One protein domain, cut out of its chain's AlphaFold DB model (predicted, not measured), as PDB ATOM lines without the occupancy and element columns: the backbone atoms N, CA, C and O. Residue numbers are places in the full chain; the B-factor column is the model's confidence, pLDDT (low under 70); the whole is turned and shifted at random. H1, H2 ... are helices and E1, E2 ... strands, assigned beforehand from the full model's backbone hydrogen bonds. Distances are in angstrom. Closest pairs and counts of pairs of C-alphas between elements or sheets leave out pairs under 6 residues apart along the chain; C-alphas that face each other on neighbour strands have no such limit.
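This is residues 273 to 378 of the 1150 residues of the protein "Piwi domain-containing protein" of Botryotinia fuckeliana (strain T4) (UniProt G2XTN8). A strongly twisted antiparallel sheet of five strands, curled like part of a barrel, wraps round a single helix, H1, and the small two-stranded hairpin of E2 and E3 lengthens the body at one end. The outline is a rod of 56 by 24 by 22 A, with the loop of the E2 and E3 hairpin at one end and the first printed residues, 273 to 277, at the other. The printed part has 106 residues with one named helix and seven named strands, in the order E1 E2 E3 H1 E4 E5 E6 E7; the class is mixed, helices and strands. The large sheet has the order E4 - E5 - E1 - E7 - E6. The whole is only just compact, close to loose, with a radius of gyration of the C-alphas of 15.3 A.

E1, residues 278 to 285, begins at C-alpha 278, (124.073, 134.447, 106.392), and is 22.7 A long. E2, residues 288 to 291, and E3, residues 297 to 300, follow. H1, residues 305 to 318, is 20.0 A long and begins at C-alpha 305, (139.173, 129.990, 125.843). E4 is residues 325 to 327 and E5 residues 332 to 336. E6, residues 350 to 357, is 21.2 A long. E7, residues 367 to 378, is the longest strand by residues, 33.8 A long, and ends at C-alpha 378, (127.717, 131.237, 103.371).

In the large sheet E4 and E6 are the edge strands. E1 and E7 are antiparallel neighbours at 146 degrees, with N 282 and O 374 within hydrogen-bond range at 2.8 A. On the other side of E1 is E5, with N 281 and O 333 at 2.8 A. E4 and E5 form a hairpin, with N 326 and O 334 at 2.8 A. E6 and E7 form another, with N 353 and O 371 at 2.9 A. H1 is on one face of this sheet, two layers in all, and the sheet curls round it; its closest C-alphas to E6 are those of Met 315 and His 355, 5.4 A apart. In H1 every O i to N i+4 pair is within hydrogen-bond range. E1 runs on into E2 at 31 degrees. E2 and E3 form a hairpin, with N 290 and O 298 at 2.7 A. The closest C-alphas of E2 and E7 are those of Met 288 and Met 369, 6.5 A apart.

The two C-alphas farthest apart, those of Asn 273 and His 294, are 56.9 A apart. The printed part has no cut. The link from E5 to E6, residues 337 to 349, is long. The mean pLDDT of the printed part is 85.7, with residue 293 and residues 359 to 363 under 70.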
ATOM      1  N   ASN A 273     112.844 133.266 105.712       89.81
ATOM      2  CA  ASN A 273     113.494 133.824 104.536       89.81
ATOM      3  C   ASN A 273     114.737 132.989 104.159       89.81
ATOM      4  O   ASN A 273     115.812 133.201 104.728       89.81
ATOM      5  N   PRO A 274     114.620 132.039 103.207       89.00
ATOM      6  CA  PRO A 274     115.732 131.173 102.807       89.00
ATOM      7  C   PRO A 274     116.831 131.903 102.023       89.00
ATOM      8  O   PRO A 274     117.921 131.354 101.892       89.00
ATOM      9  N   THR A 275     116.573 133.112 101.513       91.44
ATOM     10  CA  THR A 275     117.562 133.919 100.778       91.44
ATOM     11  C   THR A 275     118.325 134.881 101.689       91.44
ATOM     12  O   THR A 275     119.114 135.691 101.204       91.44
ATOM     13  N   THR A 276     118.107 134.812 103.008       92.31
ATOM     14  CA  THR A 276     118.879 135.592 103.981       92.31
ATOM     15  C   THR A 276     120.364 135.258 103.830       92.31
ATOM     16  O   THR A 276     120.772 134.112 104.016       92.31
ATOM     17  N   ASN A 277     121.179 136.260 103.493       92.38
ATOM     18  CA  ASN A 277     122.617 136.109 103.262       92.38
ATOM     19  C   ASN A 277     123.356 135.953 104.598       92.38
ATOM     20  O   ASN A 277     123.890 136.920 105.134       92.38
ATOM     21  N   LEU A 278     123.346 134.750 105.165       95.88
ATOM     22  CA  LEU A 278     124.073 134.447 106.392       95.88
ATOM     23  C   LEU A 278     125.526 134.096 106.080       95.88
ATOM     24  O   LEU A 278     125.802 133.174 105.310       95.88
ATOM     25  N   ARG A 279     126.466 134.803 106.707       94.75
ATOM     26  CA  ARG A 279     127.907 134.617 106.498       94.75
ATOM     27  C   ARG A 279     128.586 134.148 107.766       94.75
ATOM     28  O   ARG A 279     128.305 134.664 108.845       94.75
ATOM     29  N   ARG A 280     129.497 133.187 107.626       95.75
ATOM     30  CA  ARG A 280     130.336 132.686 108.713       95.75
ATOM     31  C   ARG A 280     131.761 133.197 108.554       95.75
ATOM     32  O   ARG A 280     132.381 133.026 107.506       95.75
ATOM     33  N   TYR A 281     132.273 133.777 109.629       95.25
ATOM     34  CA  TYR A 281     133.639 134.266 109.746       95.25
ATOM     35  C   TYR A 281     134.362 133.496 110.838       95.25
ATOM     36  O   TYR A 281     133.849 133.347 111.951       95.25
ATOM     37  N   ARG A 282     135.572 133.042 110.530       95.06
ATOM     38  CA  ARG A 282     136.483 132.415 111.479       95.06
ATOM     39  C   ARG A 282     137.402 133.475 112.071       95.06
ATOM     40  O   ARG A 282     138.014 134.257 111.348       95.06
ATOM     41  N   VAL A 283     137.488 133.502 113.394       93.12
ATOM     42  CA  VAL A 283     138.348 134.426 114.133       93.12
ATOM     43  C   VAL A 283     139.714 133.782 114.323       93.12
ATOM     44  O   VAL A 283     139.848 132.754 114.994       93.12
ATOM     45  N   GLU A 284     140.736 134.414 113.764       90.81
ATOM     46  CA  GLU A 284     142.130 134.044 113.951       90.81
ATOM     47  C   GLU A 284     142.855 135.127 114.740       90.81
ATOM     48  O   GLU A 284     142.963 136.284 114.331       90.81
ATOM     49  N   PHE A 285     143.396 134.737 115.887       85.69
ATOM     50  CA  PHE A 285     144.258 135.620 116.650       85.69
ATOM     51  C   PHE A 285     145.697 135.478 116.162       85.69
ATOM     52  O   PHE A 285     146.191 134.359 116.010       85.69
ATOM     53  N   GLY A 286     146.381 136.608 115.975       76.75
ATOM     54  CA  GLY A 286     147.837 136.618 115.889       76.75
ATOM     55  C   GLY A 286     148.485 136.289 117.239       76.75
ATOM     56  O   GLY A 286     147.851 135.794 118.178       76.75
ATOM     57  N   SER A 287     149.768 136.607 117.366       77.44
ATOM     58  CA  SER A 287     150.443 136.516 118.657       77.44
ATOM     59  C   SER A 287     150.127 137.742 119.512       77.44
ATOM     60  O   SER A 287     150.257 138.876 119.057       77.44
ATOM     61  N   MET A 288     149.742 137.517 120.765       80.12
ATOM     62  CA  MET A 288     149.442 138.579 121.719       80.12
ATOM     63  C   MET A 288     150.737 139.250 122.190       80.12
ATOM     64  O   MET A 288     151.572 138.552 122.781       80.12
ATOM     65  N   PRO A 289     150.911 140.566 121.988       82.06
ATOM     66  CA  PRO A 289     152.030 141.293 122.561       82.06
ATOM     67  C   PRO A 289     151.881 141.401 124.082       82.06
ATOM     68  O   PRO A 289     150.790 141.570 124.624       82.06
ATOM     69  N   ASN A 290     152.999 141.290 124.785       78.56
ATOM     70  CA  ASN A 290     153.083 141.339 126.234       78.56
ATOM     71  C   ASN A 290     154.421 141.957 126.649       78.56
ATOM     72  O   ASN A 290     155.460 141.556 126.130       78.56
ATOM     73  N   ARG A 291     154.426 142.870 127.623       77.94
ATOM     74  CA  ARG A 291     155.677 143.386 128.200       77.94
ATOM     75  C   ARG A 291     156.298 142.334 129.121       77.94
ATOM     76  O   ARG A 291     155.592 141.701 129.914       77.94
ATOM     77  N   ASP A 292     157.592 142.091 128.966       73.88
ATOM     78  CA  ASP A 292     158.372 141.348 129.950       73.88
ATOM     79  C   ASP A 292     158.793 142.253 131.121       73.88
ATOM     80  O   ASP A 292     158.440 143.430 131.181       73.88
ATOM     81  N   GLN A 293     159.522 141.679 132.077       65.38
ATOM     82  CA  GLN A 293     159.970 142.372 133.290       65.38
ATOM     83  C   GLN A 293     160.949 143.532 133.032       65.38
ATOM     84  O   GLN A 293     161.128 144.364 133.912       65.38
ATOM     85  N   HIS A 294     161.542 143.621 131.836       73.06
ATOM     86  CA  HIS A 294     162.436 144.709 131.426       73.06
ATOM     87  C   HIS A 294     161.738 145.702 130.480       73.06
ATOM     88  O   HIS A 294     162.388 146.530 129.849       73.06
ATOM     89  N   GLY A 295     160.412 145.600 130.329       71.88
ATOM     90  CA  GLY A 295     159.626 146.465 129.450       71.88
ATOM     91  C   GLY A 295     159.705 146.109 127.961       71.88
ATOM     92  O   GLY A 295     159.067 146.791 127.154       71.88
ATOM     93  N   LYS A 296     160.411 145.033 127.578       81.19
ATOM     94  CA  LYS A 296     160.518 144.578 126.185       81.19
ATOM     95  C   LYS A 296     159.238 143.864 125.759       81.19
ATOM     96  O   LYS A 296     158.654 143.073 126.503       81.19
ATOM     97  N   ILE A 297     158.789 144.130 124.533       80.88
ATOM     98  CA  ILE A 297     157.601 143.485 123.970       80.88
ATOM     99  C   ILE A 297     157.956 142.057 123.531       80.88
ATOM    100  O   ILE A 297     158.853 141.829 122.723       80.88
ATOM    101  N   THR A 298     157.221 141.093 124.071       81.81
ATOM    102  CA  THR A 298     157.267 139.658 123.765       81.81
ATOM    103  C   THR A 298     155.917 139.206 123.223       81.81
ATOM    104  O   THR A 298     154.912 139.873 123.440       81.81
ATOM    105  N   TYR A 299     155.865 138.064 122.544       81.62
ATOM    106  CA  TYR A 299     154.652 137.579 121.886       81.62
ATOM    107  C   TYR A 299     154.216 136.224 122.446       81.62
ATOM    108  O   TYR A 299     155.043 135.342 122.680       81.62
ATOM    109  N   ARG A 300     152.912 136.047 122.684       79.12
ATOM    110  CA  ARG A 300     152.336 134.817 123.255       79.12
ATOM    111  C   ARG A 300     151.165 134.308 122.424       79.12
ATOM    112  O   ARG A 300     150.308 135.076 122.001       79.12
ATOM    113  N   SER A 301     151.080 132.993 122.241       77.62
ATOM    114  CA  SER A 301     149.964 132.357 121.532       77.62
ATOM    115  C   SER A 301     148.658 132.427 122.332       77.62
ATOM    116  O   SER A 301     148.635 132.102 123.527       77.62
ATOM    117  N   ILE A 302     147.544 132.739 121.668       77.81
ATOM    118  CA  ILE A 302     146.217 132.793 122.291       77.81
ATOM    119  C   ILE A 302     145.522 131.435 122.163       77.81
ATOM    120  O   ILE A 302     144.791 131.151 121.217       77.81
ATOM    121  N   VAL A 303     145.736 130.582 123.163       73.06
ATOM    122  CA  VAL A 303     145.144 129.231 123.212       73.06
ATOM    123  C   VAL A 303     144.015 129.092 124.234       73.06
ATOM    124  O   VAL A 303     143.158 128.223 124.092       73.06
ATOM    125  N   LYS A 304     143.975 129.943 125.268       76.06
ATOM    126  CA  LYS A 304     143.024 129.807 126.384       76.06
ATOM    127  C   LYS A 304     141.627 130.335 126.003       76.06
ATOM    128  O   LYS A 304     141.543 131.495 125.605       76.06
ATOM    129  N   PRO A 305     140.534 129.566 126.202       76.94
ATOM    130  CA  PRO A 305     139.173 129.990 125.843       76.94
ATOM    131  C   PRO A 305     138.729 131.312 126.483       76.94
ATOM    132  O   PRO A 305     138.210 132.179 125.790       76.94
ATOM    133  N   ASP A 306     139.004 131.500 127.779       73.69
ATOM    134  CA  ASP A 306     138.654 132.732 128.506       73.69
ATOM    135  C   ASP A 306     139.322 133.968 127.877       73.69
ATOM    136  O   ASP A 306     138.722 135.036 127.784       73.69
ATOM    137  N   LEU A 307     140.561 133.798 127.399       79.00
ATOM    138  CA  LEU A 307     141.315 134.854 126.736       79.00
ATOM    139  C   LEU A 307     140.756 135.133 125.340       79.00
ATOM    140  O   LEU A 307     140.531 136.290 125.017       79.00
ATOM    141  N   LYS A 308     140.458 134.093 124.546       84.69
ATOM    142  CA  LYS A 308     139.810 134.246 123.228       84.69
ATOM    143  C   LYS A 308     138.515 135.054 123.330       84.69
ATOM    144  O   LYS A 308     138.314 135.985 122.555       84.69
ATOM    145  N   ARG A 309     137.683 134.752 124.331       83.94
ATOM    146  CA  ARG A 309     136.447 135.491 124.608       83.94
ATOM    147  C   ARG A 309     136.705 136.956 124.933       83.94
ATOM    148  O   ARG A 309     136.058 137.821 124.350       83.94
ATOM    149  N   ALA A 310     137.637 137.241 125.842       81.06
ATOM    150  CA  ALA A 310     137.999 138.616 126.182       81.06
ATOM    151  C   ALA A 310     138.496 139.396 124.952       81.06
ATOM    152  O   ALA A 310     138.086 140.534 124.748       81.06
ATOM    153  N   MET A 311     139.306 138.758 124.101       86.06
ATOM    154  CA  MET A 311     139.837 139.374 122.882       86.06
ATOM    155  C   MET A 311     138.747 139.649 121.841       86.06
ATOM    156  O   MET A 311     138.705 140.742 121.291       86.06
ATOM    157  N   ILE A 312     137.827 138.708 121.595       89.31
ATOM    158  CA  ILE A 312     136.696 138.947 120.678       89.31
ATOM    159  C   ILE A 312     135.816 140.088 121.194       89.31
ATOM    160  O   ILE A 312     135.451 140.959 120.412       89.31
ATOM    161  N   ASN A 313     135.533 140.132 122.501       87.56
ATOM    162  CA  ASN A 313     134.785 141.235 123.109       87.56
ATOM    163  C   ASN A 313     135.475 142.589 122.891       87.56
ATOM    164  O   ASN A 313     134.832 143.533 122.442       87.56
ATOM    165  N   GLN A 314     136.777 142.687 123.178       87.69
ATOM    166  CA  GLN A 314     137.538 143.927 122.983       87.69
ATOM    167  C   GLN A 314     137.591 144.339 121.509       87.69
ATOM    168  O   GLN A 314     137.406 145.512 121.196       87.69
ATOM    169  N   MET A 315     137.796 143.382 120.601       91.19
ATOM    170  CA  MET A 315     137.817 143.638 119.162       91.19
ATOM    171  C   MET A 315     136.471 144.183 118.666       91.19
ATOM    172  O   MET A 315     136.463 145.191 117.962       91.19
ATOM    173  N   LEU A 316     135.356 143.547 119.043       91.62
ATOM    174  CA  LEU A 316     134.007 143.972 118.651       91.62
ATOM    175  C   LEU A 316     133.616 145.315 119.277       91.62
ATOM    176  O   LEU A 316     132.945 146.104 118.625       91.62
ATOM    177  N   ALA A 317     134.045 145.595 120.511       90.00
ATOM    178  CA  ALA A 317     133.794 146.879 121.163       90.00
ATOM    179  C   ALA A 317     134.587 148.025 120.517       90.00
ATOM    180  O   ALA A 317     134.046 149.107 120.313       90.00
ATOM    181  N   ALA A 318     135.855 147.787 120.167       90.94
ATOM    182  CA  ALA A 318     136.700 148.773 119.493       90.94
ATOM    183  C   ALA A 318     136.310 148.984 118.021       90.94
ATOM    184  O   ALA A 318     136.530 150.059 117.474       90.94
ATOM    185  N   ASN A 319     135.740 147.960 117.382       92.56
ATOM    186  CA  ASN A 319     135.313 147.989 115.986       92.56
ATOM    187  C   ASN A 319     133.872 147.456 115.872       92.56
ATOM    188  O   ASN A 319     133.690 146.304 115.453       92.56
ATOM    189  N   PRO A 320     132.850 148.244 116.249       92.81
ATOM    190  CA  PRO A 320     131.459 147.798 116.221       92.81
ATOM    191  C   PRO A 320     131.020 147.377 114.806       92.81
ATOM    192  O   PRO A 320     131.144 148.172 113.872       92.81
ATOM    193  N   PRO A 321     130.522 146.141 114.605       92.00
ATOM    194  CA  PRO A 321     129.961 145.732 113.320       92.00
ATOM    195  C   PRO A 321     128.678 146.503 112.990       92.00
ATOM    196  O   PRO A 321     127.834 146.699 113.861       92.00
ATOM    197  N   ALA A 322     128.498 146.879 111.721       84.06
ATOM    198  CA  ALA A 322     127.258 147.502 111.239       84.06
ATOM    199  C   ALA A 322     126.134 146.474 110.995       84.06
ATOM    200  O   ALA A 322     124.957 146.827 110.954       84.06
ATOM    201  N   ALA A 323     126.493 145.200 110.822       91.44
ATOM    202  CA  ALA A 323     125.557 144.110 110.588       91.44
ATOM    203  C   ALA A 323     125.054 143.475 111.889       91.44
ATOM    204  O   ALA A 323     125.766 143.413 112.892       91.44
ATOM    205  N   THR A 324     123.856 142.889 111.846       93.00
ATOM    206  CA  THR A 324     123.406 141.961 112.890       93.00
ATOM    207  C   THR A 324     124.311 140.729 112.911       93.00
ATOM    208  O   THR A 324     124.562 140.127 111.864       93.00
ATOM    209  N   TYR A 325     124.786 140.331 114.094       94.06
ATOM    210  CA  TYR A 325     125.701 139.201 114.246       94.06
ATOM    211  C   TYR A 325     125.453 138.384 115.518       94.06
ATOM    212  O   TYR A 325     124.871 138.873 116.480       94.06
ATOM    213  N   ALA A 326     125.935 137.142 115.518       93.25
ATOM    214  CA  ALA A 326     126.005 136.232 116.655       93.25
ATOM    215  C   ALA A 326     127.414 135.622 116.728       93.25
ATOM    216  O   ALA A 326     128.047 135.392 115.701       93.25
ATOM    217  N   THR A 327     127.936 135.338 117.921       91.56
ATOM    218  CA  THR A 327     129.282 134.758 118.075       91.56
ATOM    219  C   THR A 327     129.354 133.801 119.252       91.56
ATOM    220  O   THR A 327     128.714 134.011 120.277       91.56
ATOM    221  N   ASP A 328     130.171 132.756 119.123       88.00
ATOM    222  CA  ASP A 328     130.486 131.841 120.223       88.00
ATOM    223  C   ASP A 328     131.511 132.409 121.224       88.00
ATOM    224  O   ASP A 328     131.812 131.756 122.233       88.00
ATOM    225  N   PHE A 329     132.040 133.610 120.934       85.50
ATOM    226  CA  PHE A 329     133.180 134.264 121.583       85.50
ATOM    227  C   PHE A 329     134.392 133.339 121.743       85.50
ATOM    228  O   PHE A 329     135.121 133.400 122.733       85.50
ATOM    229  N   SER A 330     134.611 132.453 120.778       85.25
ATOM    230  CA  SER A 330     135.750 131.542 120.766       85.25
ATOM    231  C   SER A 330     136.422 131.518 119.407       85.25
ATOM    232  O   SER A 330     137.649 131.614 119.326       85.25
ATOM    233  N   SER A 331     135.661 131.299 118.341       89.12
ATOM    234  CA  SER A 331     136.235 130.997 117.030       89.12
ATOM    235  C   SER A 331     135.389 131.466 115.859       89.12
ATOM    236  O   SER A 331     135.952 131.599 114.779       89.12
ATOM    237  N   TYR A 332     134.096 131.745 116.041       93.94
ATOM    238  CA  TYR A 332     133.217 132.054 114.917       93.94
ATOM    239  C   TYR A 332     132.272 133.224 115.189       93.94
ATOM    240  O   TYR A 332     131.766 133.407 116.301       93.94
ATOM    241  N   ILE A 333     132.018 133.997 114.135       95.25
ATOM    242  CA  ILE A 333     131.009 135.057 114.071       95.25
ATOM    243  C   ILE A 333     130.101 134.759 112.875       95.25
ATOM    244  O   ILE A 333     130.589 134.513 111.773       95.25
ATOM    245  N   ILE A 334     128.793 134.770 113.097       96.31
ATOM    246  CA  ILE A 334     127.762 134.627 112.069       96.31
ATOM    247  C   ILE A 334     127.091 135.984 111.895       96.31
ATOM    248  O   ILE A 334     126.623 136.533 112.886       96.31
ATOM    249  N   SER A 335     127.016 136.524 110.680       96.00
ATOM    250  CA  SER A 335     126.349 137.806 110.412       96.00
ATOM    251  C   SER A 335     125.296 137.713 109.320       96.00
ATOM    252  O   SER A 335     125.351 136.842 108.450       96.00
ATOM    253  N   VAL A 336     124.354 138.652 109.362       95.38
ATOM    254  CA  VAL A 336     123.404 138.920 108.281       95.38
ATOM    255  C   VAL A 336     124.062 139.905 107.316       95.38
ATOM    256  O   VAL A 336     124.309 141.055 107.661       95.38
ATOM    257  N   GLY A 337     124.390 139.442 106.115       93.62
ATOM    258  CA  GLY A 337     125.210 140.176 105.161       93.62
ATOM    259  C   GLY A 337     126.683 140.229 105.573       93.62
ATOM    260  O   GLY A 337     127.175 139.393 106.338       93.62
ATOM    261  N   LYS A 338     127.404 141.211 105.028       94.00
ATOM    262  CA  LYS A 338     128.813 141.449 105.349       94.00
ATOM    263  C   LYS A 338     128.945 141.954 106.786       94.00
ATOM    264  O   LYS A 338     128.294 142.929 107.139       94.00
ATOM    265  N   LEU A 339     129.810 141.328 107.591       94.19
ATOM    266  CA  LEU A 339     130.039 141.754 108.981       94.19
ATOM    267  C   LEU A 339     130.496 143.224 109.070       94.19
ATOM    268  O   LEU A 339     130.039 143.970 109.934       94.19
ATOM    269  N   TYR A 340     131.361 143.632 108.142       92.94
ATOM    270  CA  TYR A 340     131.801 145.007 107.927       92.94
ATOM    271  C   TYR A 340     131.735 145.343 106.434       92.94
ATOM    272  O   TYR A 340     131.780 144.445 105.593       92.94
ATOM    273  N   THR A 341     131.636 146.624 106.088       89.50
ATOM    274  CA  THR A 341     131.475 147.086 104.696       89.50
ATOM    275  C   THR A 341     132.653 146.718 103.787       89.50
ATOM    276  O   THR A 341     132.450 146.457 102.604       89.50
ATOM    277  N   ASP A 342     133.858 146.632 104.348       88.94
ATOM    278  CA  ASP A 342     135.119 146.246 103.705       88.94
ATOM    279  C   ASP A 342     135.337 144.721 103.619       88.94
ATOM    280  O   ASP A 342     136.335 144.282 103.049       88.94
ATOM    281  N   CYS A 343     134.429 143.887 104.144       87.62
ATOM    282  CA  CYS A 343     134.516 142.438 103.943       87.62
ATOM    283  C   CYS A 343     134.370 142.089 102.453       87.62
ATOM    284  O   CYS A 343     133.373 142.440 101.806       87.62
ATOM    285  N   GLY A 344     135.322 141.322 101.922       83.00
ATOM    286  CA  GLY A 344     135.234 140.762 100.577       83.00
ATOM    287  C   GLY A 344     134.151 139.686 100.444       83.00
ATOM    288  O   GLY A 344     133.583 139.201 101.427       83.00
ATOM    289  N   ASP A 345     133.866 139.317  99.197       82.56
ATOM    290  CA  ASP A 345     132.900 138.267  98.845       82.56
ATOM    291  C   ASP A 345     133.563 136.924  98.496       82.56
ATOM    292  O   ASP A 345     132.885 135.901  98.434       82.56
ATOM    293  N   ASN A 346     134.888 136.909  98.330       87.50
ATOM    294  CA  ASN A 346     135.663 135.711  98.003       87.50
ATOM    295  C   ASN A 346     135.967 134.886  99.257       87.50
ATOM    296  O   ASN A 346     136.347 135.456 100.281       87.50
ATOM    297  N   LEU A 347     135.852 133.557  99.160       84.81
ATOM    298  CA  LEU A 347     136.252 132.624 100.220       84.81
ATOM    299  C   LEU A 347     137.693 132.896 100.675       84.81
ATOM    300  O   LEU A 347     138.539 133.304  99.881       84.81
ATOM    301  N   ASP A 348     137.935 132.713 101.970       85.75
ATOM    302  CA  ASP A 348     139.200 132.999 102.648       85.75
ATOM    303  C   ASP A 348     139.655 134.466 102.585       85.75
ATOM    304  O   ASP A 348     140.782 134.786 102.967       85.75
ATOM    305  N   ASN A 349     138.779 135.400 102.185       90.69
ATOM    306  CA  ASN A 349     139.061 136.823 102.331       90.69
ATOM    307  C   ASN A 349     139.320 137.156 103.806       90.69
ATOM    308  O   ASN A 349     138.501 136.871 104.685       90.69
ATOM    309  N   VAL A 350     140.476 137.766 104.062       90.94
ATOM    310  CA  VAL A 350     140.924 138.119 105.406       90.94
ATOM    311  C   VAL A 350     140.789 139.618 105.597       90.94
ATOM    312  O   VAL A 350     141.487 140.395 104.950       90.94
ATOM    313  N   ILE A 351     139.953 140.018 106.549       91.19
ATOM    314  CA  ILE A 351     139.974 141.378 107.082       91.19
ATOM    315  C   ILE A 351     140.676 141.392 108.430       91.19
ATOM    316  O   ILE A 351     140.758 140.389 109.143       91.19
ATOM    317  N   THR A 352     141.187 142.556 108.787       91.62
ATOM    318  CA  THR A 352     142.020 142.718 109.965       91.62
ATOM    319  C   THR A 352     141.472 143.843 110.837       91.62
ATOM    320  O   THR A 352     141.084 144.895 110.327       91.62
ATOM    321  N   ARG A 353     141.407 143.618 112.155       91.81
ATOM    322  CA  ARG A 353     140.931 144.598 113.138       91.81
ATOM    323  C   ARG A 353     141.942 144.808 114.246       91.81
ATOM    324  O   ARG A 353     142.320 143.872 114.958       91.81
ATOM    325  N   THR A 354     142.349 146.058 114.399       89.81
ATOM    326  CA  THR A 354     143.233 146.488 115.474       89.81
ATOM    327  C   THR A 354     142.399 146.936 116.666       89.81
ATOM    328  O   THR A 354     141.365 147.581 116.520       89.81
ATOM    329  N   HIS A 355     142.826 146.542 117.856       88.88
ATOM    330  CA  HIS A 355     142.173 146.879 119.116       88.88
ATOM    331  C   HIS A 355     143.228 146.960 120.217       88.88
ATOM    332  O   HIS A 355     144.286 146.326 120.135       88.88
ATOM    333  N   LEU A 356     142.957 147.781 121.227       85.31
ATOM    334  CA  LEU A 356     143.847 147.948 122.366       85.31
ATOM    335  C   LEU A 356     143.599 146.837 123.386       85.31
ATOM    336  O   LEU A 356     142.463 146.563 123.772       85.31
ATOM    337  N   LEU A 357     144.684 146.220 123.838       80.31
ATOM    338  CA  LEU A 357     144.672 145.296 124.956       80.31
ATOM    339  C   LEU A 357     144.555 146.098 126.246       80.31
ATOM    340  O   LEU A 357     145.355 146.999 126.496       80.31
ATOM    341  N   THR A 358     143.597 145.730 127.094       72.06
ATOM    342  CA  THR A 358     143.527 146.263 128.458       72.06
ATOM    343  C   THR A 358     144.803 145.865 129.216       72.06
ATOM    344  O   THR A 358     145.044 144.662 129.390       72.06
ATOM    345  N   PRO A 359     145.646 146.824 129.641       66.12
ATOM    346  CA  PRO A 359     146.876 146.510 130.350       66.12
ATOM    347  C   PRO A 359     146.558 145.947 131.740       66.12
ATOM    348  O   PRO A 359     145.565 146.303 132.369       66.12
ATOM    349  N   ALA A 360     147.406 145.036 132.222       60.84
ATOM    350  CA  ALA A 360     147.248 144.446 133.556       60.84
ATOM    351  C   ALA A 360     147.552 145.439 134.694       60.84
ATOM    352  O   ALA A 360     147.221 145.160 135.843       60.84
ATOM    353  N   ASP A 361     148.216 146.544 134.364       64.69
ATOM    354  CA  ASP A 361     148.515 147.679 135.226       64.69
ATOM    355  C   ASP A 361     147.933 148.937 134.553       64.69
ATOM    356  O   ASP A 361     148.329 149.233 133.422       64.69
ATOM    357  N   PRO A 362     147.001 149.662 135.199       66.56
ATOM    358  CA  PRO A 362     146.411 150.882 134.650       66.56
ATOM    359  C   PRO A 362     147.432 151.976 134.307       66.56
ATOM    360  O   PRO A 362     147.149 152.802 133.444       66.56
ATOM    361  N   ALA A 363     148.607 151.982 134.952       67.12
ATOM    362  CA  ALA A 363     149.665 152.962 134.700       67.12
ATOM    363  C   ALA A 363     150.507 152.648 133.446       67.12
ATOM    364  O   ALA A 363     151.274 153.489 132.976       67.12
ATOM    365  N   SER A 364     150.376 151.445 132.879       72.00
ATOM    366  CA  SER A 364     151.126 151.021 131.695       72.00
ATOM    367  C   SER A 364     150.420 151.416 130.394       72.00
ATOM    368  O   SER A 364     149.225 151.184 130.229       72.00
ATOM    369  N   ALA A 365     151.175 151.921 129.409       75.94
ATOM    370  CA  ALA A 365     150.621 152.249 128.093       75.94
ATOM    371  C   ALA A 365     150.019 151.000 127.398       75.94
ATOM    372  O   ALA A 365     150.697 149.959 127.335       75.94
ATOM    373  N   PRO A 366     148.786 151.090 126.854       79.25
ATOM    374  CA  PRO A 366     148.089 149.964 126.241       79.25
ATOM    375  C   PRO A 366     148.819 149.465 124.988       79.25
ATOM    376  O   PRO A 366     149.366 150.241 124.207       79.25
ATOM    377  N   LEU A 367     148.830 148.145 124.800       84.44
ATOM    378  CA  LEU A 367     149.420 147.500 123.624       84.44
ATOM    379  C   LEU A 367     148.342 147.291 122.558       84.44
ATOM    380  O   LEU A 367     147.215 146.937 122.893       84.44
ATOM    381  N   SER A 368     148.675 147.461 121.280       85.06
ATOM    382  CA  SER A 368     147.763 147.148 120.177       85.06
ATOM    383  C   SER A 368     147.904 145.688 119.752       85.06
ATOM    384  O   SER A 368     149.002 145.140 119.697       85.06
ATOM    385  N   MET A 369     146.782 145.044 119.443       86.81
ATOM    386  CA  MET A 369     146.761 143.716 118.844       86.81
ATOM    387  C   MET A 369     145.880 143.710 117.606       86.81
ATOM    388  O   MET A 369     144.882 144.424 117.503       86.81
ATOM    389  N   THR A 370     146.255 142.838 116.684       87.62
ATOM    390  CA  THR A 370     145.598 142.647 115.409       87.62
ATOM    391  C   THR A 370     144.906 141.281 115.374       87.62
ATOM    392  O   THR A 370     145.556 140.245 115.531       87.62
ATOM    393  N   THR A 371     143.587 141.278 115.171       91.19
ATOM    394  CA  THR A 371     142.773 140.064 114.990       91.19
ATOM    395  C   THR A 371     142.360 139.947 113.530       91.19
ATOM    396  O   THR A 371     141.896 140.921 112.936       91.19
ATOM    397  N   LYS A 372     142.524 138.757 112.956       92.38
ATOM    398  CA  LYS A 372     142.096 138.435 111.596       92.38
ATOM    399  C   LYS A 372     140.700 137.820 111.636       92.38
ATOM    400  O   LYS A 372     140.418 136.951 112.464       92.38
ATOM    401  N   LEU A 373     139.836 138.254 110.731       93.00
ATOM    402  CA  LEU A 373     138.542 137.636 110.475       93.00
ATOM    403  C   LEU A 373     138.583 137.087 109.055       93.00
ATOM    404  O   LEU A 373     138.735 137.843 108.098       93.00
ATOM    405  N   VAL A 374     138.485 135.770 108.947       94.25
ATOM    406  CA  VAL A 374     138.548 135.045 107.681       94.25
ATOM    407  C   VAL A 374     137.128 134.684 107.280       94.25
ATOM    408  O   VAL A 374     136.437 133.991 108.030       94.25
ATOM    409  N   TYR A 375     136.665 135.170 106.132       94.25
ATOM    410  CA  TYR A 375     135.375 134.763 105.589       94.25
ATOM    411  C   TYR A 375     135.449 133.303 105.127       94.25
ATOM    412  O   TYR A 375     136.195 132.972 104.213       94.25
ATOM    413  N   GLU A 376     134.695 132.427 105.788       92.31
ATOM    414  CA  GLU A 376     134.808 130.979 105.590       92.31
ATOM    415  C   GLU A 376     133.781 130.464 104.585       92.31
ATOM    416  O   GLU A 376     134.123 129.649 103.741       92.31
ATOM    417  N   ARG A 377     132.512 130.893 104.694       92.62
ATOM    418  CA  ARG A 377     131.416 130.450 103.809       92.62
ATOM    419  C   ARG A 377     130.100 131.190 104.052       92.62
ATOM    420  O   ARG A 377     129.906 131.838 105.084       92.62
ATOM    421  N   ILE A 378     129.153 131.016 103.130       93.44
ATOM    422  CA  ILE A 378     127.717 131.237 103.371       93.44
ATOM    423  C   ILE A 378     127.126 130.054 104.158       93.44
ATOM    424  O   ILE A 378     127.484 128.893 103.931       93.44
TER     425      ILE A 378